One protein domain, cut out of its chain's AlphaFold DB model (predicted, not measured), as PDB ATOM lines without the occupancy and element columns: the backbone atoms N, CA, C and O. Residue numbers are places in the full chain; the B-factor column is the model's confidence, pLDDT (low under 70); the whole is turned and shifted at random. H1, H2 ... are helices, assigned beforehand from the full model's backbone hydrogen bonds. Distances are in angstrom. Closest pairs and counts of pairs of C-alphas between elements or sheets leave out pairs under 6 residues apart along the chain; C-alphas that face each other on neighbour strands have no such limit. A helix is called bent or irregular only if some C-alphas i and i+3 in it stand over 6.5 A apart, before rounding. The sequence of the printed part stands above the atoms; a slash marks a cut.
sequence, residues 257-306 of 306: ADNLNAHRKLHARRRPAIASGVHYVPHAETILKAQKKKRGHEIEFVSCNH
ATOM      1  N   ALA A 257     -17.733 -34.867  27.583       84.94
ATOM      2  CA  ALA A 257     -17.640 -34.462  28.988       84.94
ATOM      3  C   ALA A 257     -16.242 -33.969  29.408       84.94
ATOM      4  O   ALA A 257     -16.122 -33.168  30.335       84.94
ATOM      5  N   ASP A 258     -15.178 -34.404  28.728       86.44
ATOM      6  CA  ASP A 258     -13.816 -33.913  28.962       86.44
ATOM      7  C   ASP A 258     -13.632 -32.477  28.453       86.44
ATOM      8  O   ASP A 258     -13.097 -31.643  29.185       86.44
ATOM      9  N   ASN A 259     -14.178 -32.158  27.273       89.69
ATOM     10  CA  ASN A 259     -14.245 -30.788  26.758       89.69
ATOM     11  C   ASN A 259     -15.058 -29.875  27.695       89.69
ATOM     12  O   ASN A 259     -14.586 -28.792  28.044       89.69
ATOM     13  N   LEU A 260     -16.230 -30.326  28.173       90.75
ATOM     14  CA  LEU A 260     -17.022 -29.577  29.159       90.75
ATOM     15  C   LEU A 260     -16.231 -29.338  30.458       90.75
ATOM     16  O   LEU A 260     -16.214 -28.229  30.985       90.75
ATOM     17  N   ASN A 261     -15.551 -30.359  30.986       89.62
ATOM     18  CA  ASN A 261     -14.762 -30.250  32.216       89.62
ATOM     19  C   ASN A 261     -13.552 -29.310  32.032       89.62
ATOM     20  O   ASN A 261     -13.248 -28.507  32.914       89.62
ATOM     21  N   ALA A 262     -12.888 -29.342  30.871       89.50
ATOM     22  CA  ALA A 262     -11.852 -28.373  30.516       89.50
ATOM     23  C   ALA A 262     -12.401 -26.934  30.470       89.50
ATOM     24  O   ALA A 262     -11.792 -26.033  31.044       89.50
ATOM     25  N   HIS A 263     -13.578 -26.734  29.877       90.88
ATOM     26  CA  HIS A 263     -14.261 -25.442  29.821       90.88
ATOM     27  C   HIS A 263     -14.718 -24.937  31.206       90.88
ATOM     28  O   HIS A 263     -14.453 -23.786  31.552       90.88
ATOM     29  N   ARG A 264     -15.304 -25.790  32.057       90.56
ATOM     30  CA  ARG A 264     -15.693 -25.434  33.440       90.56
ATOM     31  C   ARG A 264     -14.488 -24.988  34.283       90.56
ATOM     32  O   ARG A 264     -14.611 -24.069  35.088       90.56
ATOM     33  N   LYS A 265     -13.286 -25.534  34.043       90.12
ATOM     34  CA  LYS A 265     -12.037 -25.048  34.671       90.12
ATOM     35  C   LYS A 265     -11.630 -23.632  34.236       90.12
ATOM     36  O   LYS A 265     -10.802 -23.040  34.919       90.12
ATOM     37  N   LEU A 266     -12.159 -23.086  33.136       91.06
ATOM     38  CA  LEU A 266     -11.900 -21.699  32.721       91.06
ATOM     39  C   LEU A 266     -12.725 -20.709  33.550       91.06
ATOM     40  O   LEU A 266     -12.180 -19.697  33.978       91.06
ATOM     41  N   HIS A 267     -13.978 -21.048  33.875       89.19
ATOM     42  CA  HIS A 267     -14.788 -20.291  34.841       89.19
ATOM     43  C   HIS A 267     -14.121 -20.207  36.221       89.19
ATOM     44  O   HIS A 267     -14.265 -19.207  36.912       89.19
ATOM     45  N   ALA A 268     -13.338 -21.218  36.604       88.19
ATOM     46  CA  ALA A 268     -12.576 -21.250  37.851       88.19
ATOM     47  C   ALA A 268     -11.222 -20.498  37.810       88.19
ATOM     48  O   ALA A 268     -10.436 -20.613  38.749       88.19
ATOM     49  N   ARG A 269     -10.898 -19.742  36.747       87.06
ATOM     50  CA  ARG A 269      -9.667 -18.925  36.663       87.06
ATOM     51  C   ARG A 269      -9.986 -17.442  36.833       87.06
ATOM     52  O   ARG A 269     -10.669 -16.879  35.986       87.06
ATOM     53  N   ARG A 270      -9.404 -16.782  37.846       79.81
ATOM     54  CA  ARG A 270      -9.553 -15.322  38.086       79.81
ATOM     55  C   ARG A 270      -9.204 -14.441  36.879       79.81
ATOM     56  O   ARG A 270      -9.719 -13.336  36.768       79.81
ATOM     57  N   ARG A 271      -8.341 -14.926  35.983       81.00
ATOM     58  CA  ARG A 271      -8.130 -14.381  34.635       81.00
ATOM     59  C   ARG A 271      -8.394 -15.506  33.621       81.00
ATOM     60  O   ARG A 271      -7.504 -16.335  33.407       81.00
ATOM     61  N   PRO A 272      -9.610 -15.615  33.057       76.56
ATOM     62  CA  PRO A 272      -9.894 -16.565  31.987       76.56
ATOM     63  C   PRO A 272      -9.186 -16.120  30.696       76.56
ATOM     64  O   PRO A 272      -8.916 -14.939  30.495       76.56
ATOM     65  N   ALA A 273      -8.868 -17.065  29.809       73.00
ATOM     66  CA  ALA A 273      -8.253 -16.730  28.525       73.00
ATOM     67  C   ALA A 273      -9.286 -16.036  27.623       73.00
ATOM     68  O   ALA A 273     -10.342 -16.614  27.361       73.00
ATOM     69  N   ILE A 274      -8.975 -14.833  27.126       65.19
ATOM     70  CA  ILE A 274      -9.909 -13.989  26.352       65.19
ATOM     71  C   ILE A 274     -10.499 -14.761  25.160       65.19
ATOM     72  O   ILE A 274     -11.714 -14.784  24.980       65.19
ATOM     73  N   ALA A 275      -9.660 -15.523  24.446       68.25
ATOM     74  CA  ALA A 275     -10.039 -16.382  23.317       68.25
ATOM     75  C   ALA A 275     -11.082 -17.482  23.629       68.25
ATOM     76  O   ALA A 275     -11.569 -18.137  22.714       68.25
ATOM     77  N   SER A 276     -11.441 -17.712  24.898       71.69
ATOM     78  CA  SER A 276     -12.502 -18.660  25.281       71.69
ATOM     79  C   SER A 276     -13.894 -18.024  25.429       71.69
ATOM     80  O   SER A 276     -14.898 -18.745  25.481       71.69
ATOM     81  N   GLY A 277     -13.980 -16.690  25.521       79.38
ATOM     82  CA  GLY A 277     -15.238 -15.978  25.776       79.38
ATOM     83  C   GLY A 277     -15.929 -16.429  27.070       79.38
ATOM     84  O   GLY A 277     -17.136 -16.682  27.070       79.38
ATOM     85  N   VAL A 278     -15.158 -16.635  28.142       84.69
ATOM     86  CA  VAL A 278     -15.616 -17.119  29.457       84.69
ATOM     87  C   VAL A 278     -15.347 -16.057  30.520       84.69
ATOM     88  O   VAL A 278     -14.280 -15.452  30.513       84.69
ATOM     89  N   HIS A 279     -16.286 -15.856  31.448       87.56
ATOM     90  CA  HIS A 279     -16.110 -14.992  32.618       87.56
ATOM     91  C   HIS A 279     -15.742 -15.814  33.868       87.56
ATOM     92  O   HIS A 279     -16.104 -16.986  33.985       87.56
ATOM     93  N   TYR A 280     -15.029 -15.204  34.818       90.38
ATOM     94  CA  TYR A 280     -14.689 -15.848  36.090       90.38
ATOM     95  C   TYR A 280     -15.923 -15.981  36.995       90.38
ATOM     96  O   TYR A 280     -16.649 -15.011  37.200       90.38
ATOM     97  N   VAL A 281     -16.130 -17.168  37.568       88.69
ATOM     98  CA  VAL A 281     -17.215 -17.485  38.507       88.69
ATOM     99  C   VAL A 281     -16.593 -18.055  39.784       88.69
ATOM    100  O   VAL A 281     -16.150 -19.205  39.772       88.69
ATOM    101  N   PRO A 282     -16.573 -17.312  40.909       85.62
ATOM    102  CA  PRO A 282     -15.931 -17.766  42.147       85.62
ATOM    103  C   PRO A 282     -16.430 -19.132  42.643       85.62
ATOM    104  O   PRO A 282     -15.642 -19.969  43.079       85.62
ATOM    105  N   HIS A 283     -17.734 -19.398  42.519       88.12
ATOM    106  CA  HIS A 283     -18.348 -20.647  42.982       88.12
ATOM    107  C   HIS A 283     -18.070 -21.862  42.061       88.12
ATOM    108  O   HIS A 283     -18.314 -23.010  42.447       88.12
ATOM    109  N   ALA A 284     -17.491 -21.655  40.870       87.94
ATOM    110  CA  ALA A 284     -17.063 -22.758  40.009       87.94
ATOM    111  C   ALA A 284     -15.904 -23.552  40.638       87.94
ATOM    112  O   ALA A 284     -15.841 -24.774  40.494       87.94
ATOM    113  N   GLU A 285     -15.019 -22.892  41.397       87.50
ATOM    114  CA  GLU A 285     -13.955 -23.575  42.142       87.50
ATOM    115  C   GLU A 285     -14.509 -24.567  43.172       87.50
ATOM    116  O   GLU A 285     -14.021 -25.695  43.262       87.50
ATOM    117  N   THR A 286     -15.518 -24.167  43.949       90.06
ATOM    118  CA  THR A 286     -16.115 -25.000  45.004       90.06
ATOM    119  C   THR A 286     -16.855 -26.201  44.428       90.06
ATOM    120  O   THR A 286     -16.626 -27.321  44.889       90.06
ATOM    121  N   ILE A 287     -17.642 -26.015  43.361       87.94
ATOM    122  CA  ILE A 287     -18.320 -27.120  42.665       87.94
ATOM    123  C   ILE A 287     -17.302 -28.109  42.075       87.94
ATOM    124  O   ILE A 287     -17.427 -29.319  42.276       87.94
ATOM    125  N   LEU A 288     -16.249 -27.623  41.405       87.75
ATOM    126  CA  LEU A 288     -15.222 -28.492  40.817       87.75
ATOM    127  C   LEU A 288     -14.382 -29.230  41.873       87.75
ATOM    128  O   LEU A 288     -13.974 -30.369  41.633       87.75
ATOM    129  N   LYS A 289     -14.130 -28.627  43.042       87.44
ATOM    130  CA  LYS A 289     -13.470 -29.298  44.179       87.44
ATOM    131  C   LYS A 289     -14.381 -30.379  44.785       87.44
ATOM    132  O   LYS A 289     -13.927 -31.506  44.982       87.44
ATOM    133  N   ALA A 290     -15.668 -30.089  44.988       86.81
ATOM    134  CA  ALA A 290     -16.641 -31.051  45.514       86.81
ATOM    135  C   ALA A 290     -16.851 -32.258  44.577       86.81
ATOM    136  O   ALA A 290     -16.802 -33.405  45.027       86.81
ATOM    137  N   GLN A 291     -17.007 -32.023  43.267       84.00
ATOM    138  CA  GLN A 291     -17.154 -33.094  42.272       84.00
ATOM    139  C   GLN A 291     -15.900 -33.982  42.167       84.00
ATOM    140  O   GLN A 291     -16.029 -35.184  41.945       84.00
ATOM    141  N   LYS A 292     -14.691 -33.435  42.378       81.50
ATOM    142  CA  LYS A 292     -13.468 -34.249  42.498       81.50
ATOM    143  C   LYS A 292     -13.485 -35.142  43.740       81.50
ATOM    144  O   LYS A 292     -13.161 -36.317  43.612       81.50
ATOM    145  N   LYS A 293     -13.871 -34.615  44.913       79.75
ATOM    146  CA  LYS A 293     -13.893 -35.398  46.166       79.75
ATOM    147  C   LYS A 293     -14.857 -36.585  46.076       79.75
ATOM    148  O   LYS A 293     -14.461 -37.692  46.427       79.75
ATOM    149  N   LYS A 294     -16.075 -36.376  45.552       71.31
ATOM    150  CA  LYS A 294     -17.055 -37.463  45.346       71.31
ATOM    151  C   LYS A 294     -16.466 -38.603  44.503       71.31
ATOM    152  O   LYS A 294     -16.454 -39.738  44.954       71.31
ATOM    153  N   ARG A 295     -15.864 -38.271  43.355       67.81
ATOM    154  CA  ARG A 295     -15.254 -39.237  42.421       67.81
ATOM    155  C   ARG A 295     -14.017 -39.977  42.950       67.81
ATOM    156  O   ARG A 295     -13.588 -40.917  42.297       67.81
ATOM    157  N   GLY A 296     -13.402 -39.533  44.049       60.00
ATOM    158  CA  GLY A 296     -12.351 -40.299  44.733       60.00
ATOM    159  C   GLY A 296     -12.963 -41.350  45.658       60.00
ATOM    160  O   GLY A 296     -12.753 -42.542  45.475       60.00
ATOM    161  N   HIS A 297     -13.818 -40.888  46.571       58.00
ATOM    162  CA  HIS A 297     -14.502 -41.712  47.573       58.00
ATOM    163  C   HIS A 297     -15.386 -42.818  46.956       58.00
ATOM    164  O   HIS A 297     -15.505 -43.911  47.496       58.00
ATOM    165  N   GLU A 298     -15.990 -42.539  45.799       49.94
ATOM    166  CA  GLU A 298     -16.791 -43.489  45.012       49.94
ATOM    167  C   GLU A 298     -15.956 -44.634  44.407       49.94
ATOM    168  O   GLU A 298     -16.489 -45.712  44.174       49.94
ATOM    169  N   ILE A 299     -14.651 -44.435  44.182       53.94
ATOM    170  CA  ILE A 299     -13.745 -45.481  43.674       53.94
ATOM    171  C   ILE A 299     -13.218 -46.346  44.827       53.94
ATOM    172  O   ILE A 299     -13.124 -47.563  44.682       53.94
ATOM    173  N   GLU A 300     -12.926 -45.748  45.985       50.72
ATOM    174  CA  GLU A 300     -12.442 -46.473  47.171       50.72
ATOM    175  C   GLU A 300     -13.490 -47.467  47.707       50.72
ATOM    176  O   GLU A 300     -13.147 -48.598  48.051       50.72
ATOM    177  N   PHE A 301     -14.779 -47.108  47.679       42.59
ATOM    178  CA  PHE A 301     -15.875 -47.978  48.139       42.59
ATOM    179  C   PHE A 301     -16.128 -49.231  47.279       42.59
ATOM    180  O   PHE A 301     -16.814 -50.144  47.733       42.59
ATOM    181  N   VAL A 302     -15.578 -49.310  46.062       50.34
ATOM    182  CA  VAL A 302     -15.728 -50.482  45.174       50.34
ATOM    183  C   VAL A 302     -14.634 -51.537  45.427       50.34
ATOM    184  O   VAL A 302     -14.738 -52.660  44.944       50.34
ATOM    185  N   SER A 303     -13.598 -51.216  46.213       47.97
ATOM    186  CA  SER A 303     -12.406 -52.068  46.364       47.97
ATOM    187  C   SER A 303     -12.416 -53.026  47.570       47.97
ATOM    188  O   SER A 303     -11.432 -53.739  47.759       47.97
ATOM    189  N   CYS A 304     -13.491 -53.068  48.367       48.72
ATOM    190  CA  CYS A 304     -13.620 -53.944  49.542       48.72
ATOM    191  C   CYS A 304     -14.925 -54.758  49.506       48.72
ATOM    192  O   CYS A 304     -15.889 -54.411  50.184       48.72
ATOM    193  N   ASN A 305     -14.951 -55.830  48.708       47.38
ATOM    194  CA  ASN A 305     -15.918 -56.936  48.813       47.38
ATOM    195  C   ASN A 305     -15.402 -58.170  48.042       47.38
ATOM    196  O   ASN A 305     -15.851 -58.454  46.927       47.38
ATOM    197  N   HIS A 306     -14.426 -58.861  48.634       43.88
ATOM    198  CA  HIS A 306     -13.995 -60.243  48.373       43.88
ATOM    199  C   HIS A 306     -13.346 -60.777  49.655       43.88
ATOM    200  O   HIS A 306     -12.669 -59.959  50.321       43.88
TER     201      HIS A 306
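AT A GLANCE: This is residues 257 to 306 of the 306 residues of an uncharacterized protein of Gibberella moniliformis (UniProt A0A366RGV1). The model is a helical hairpin with two unequal arms, a short H1 and a long H2, which make an open V. The arms are close where H1 ends and H2 begins, and a long loop, residues 268 to 281, joins them at that closed end. Residues 289 to 306, most of H2 and the tail after it, stick out free and make much of the length. The printed part has 50 residues with two named helices, H1 then H2, and no named strand; its class is all helix. It is only just extended, close to loose, with a radius of gyration of the C-alphas of 14.7 A, and spans 51 by 20 by 10 A.

HOW THE PARTS SIT: H1, residues 257 to 267, and H2, residues 282 to 300, touch, with residues 282 to 288 of H2 alone. Their closest C-alphas, those of His 267 and Ala 284, are 6.2 A apart. They run opposite ways at a tilt of 38 degrees, only just steep, and form a helical hairpin. Their centres are 13.7 A apart. Of the O i to N i+4 pairs, 5 of 7 in H1 and 13 of 15 in H2 are within hydrogen-bond range.

IN THESE COORDINATES: H1 begins at C-alpha 257 (-17.640, -34.462, 28.988) and is 15.6 A long from first to last C-alpha. H2 begins at C-alpha 282 (-15.931, -17.766, 42.147), ends at C-alpha 300 (-12.442, -46.473, 47.171) and is 29.4 A long. H2 is neither bent nor irregular, but only just: C-alphas 282 and 285 are 6.1 A apart.

THE WHOLE: The two C-alphas farthest apart, those of Ile 274 and His 306, are 51.4 A apart. Without residues 289 to 306, the body spans 22 by 20 by 8 A. The link from H1 to H2 is long, with 14 residues, and the printed part has no cut. Mean pLDDT of the printed part is 76.6; residues 274 to 275 and 295 to 306 are under 70.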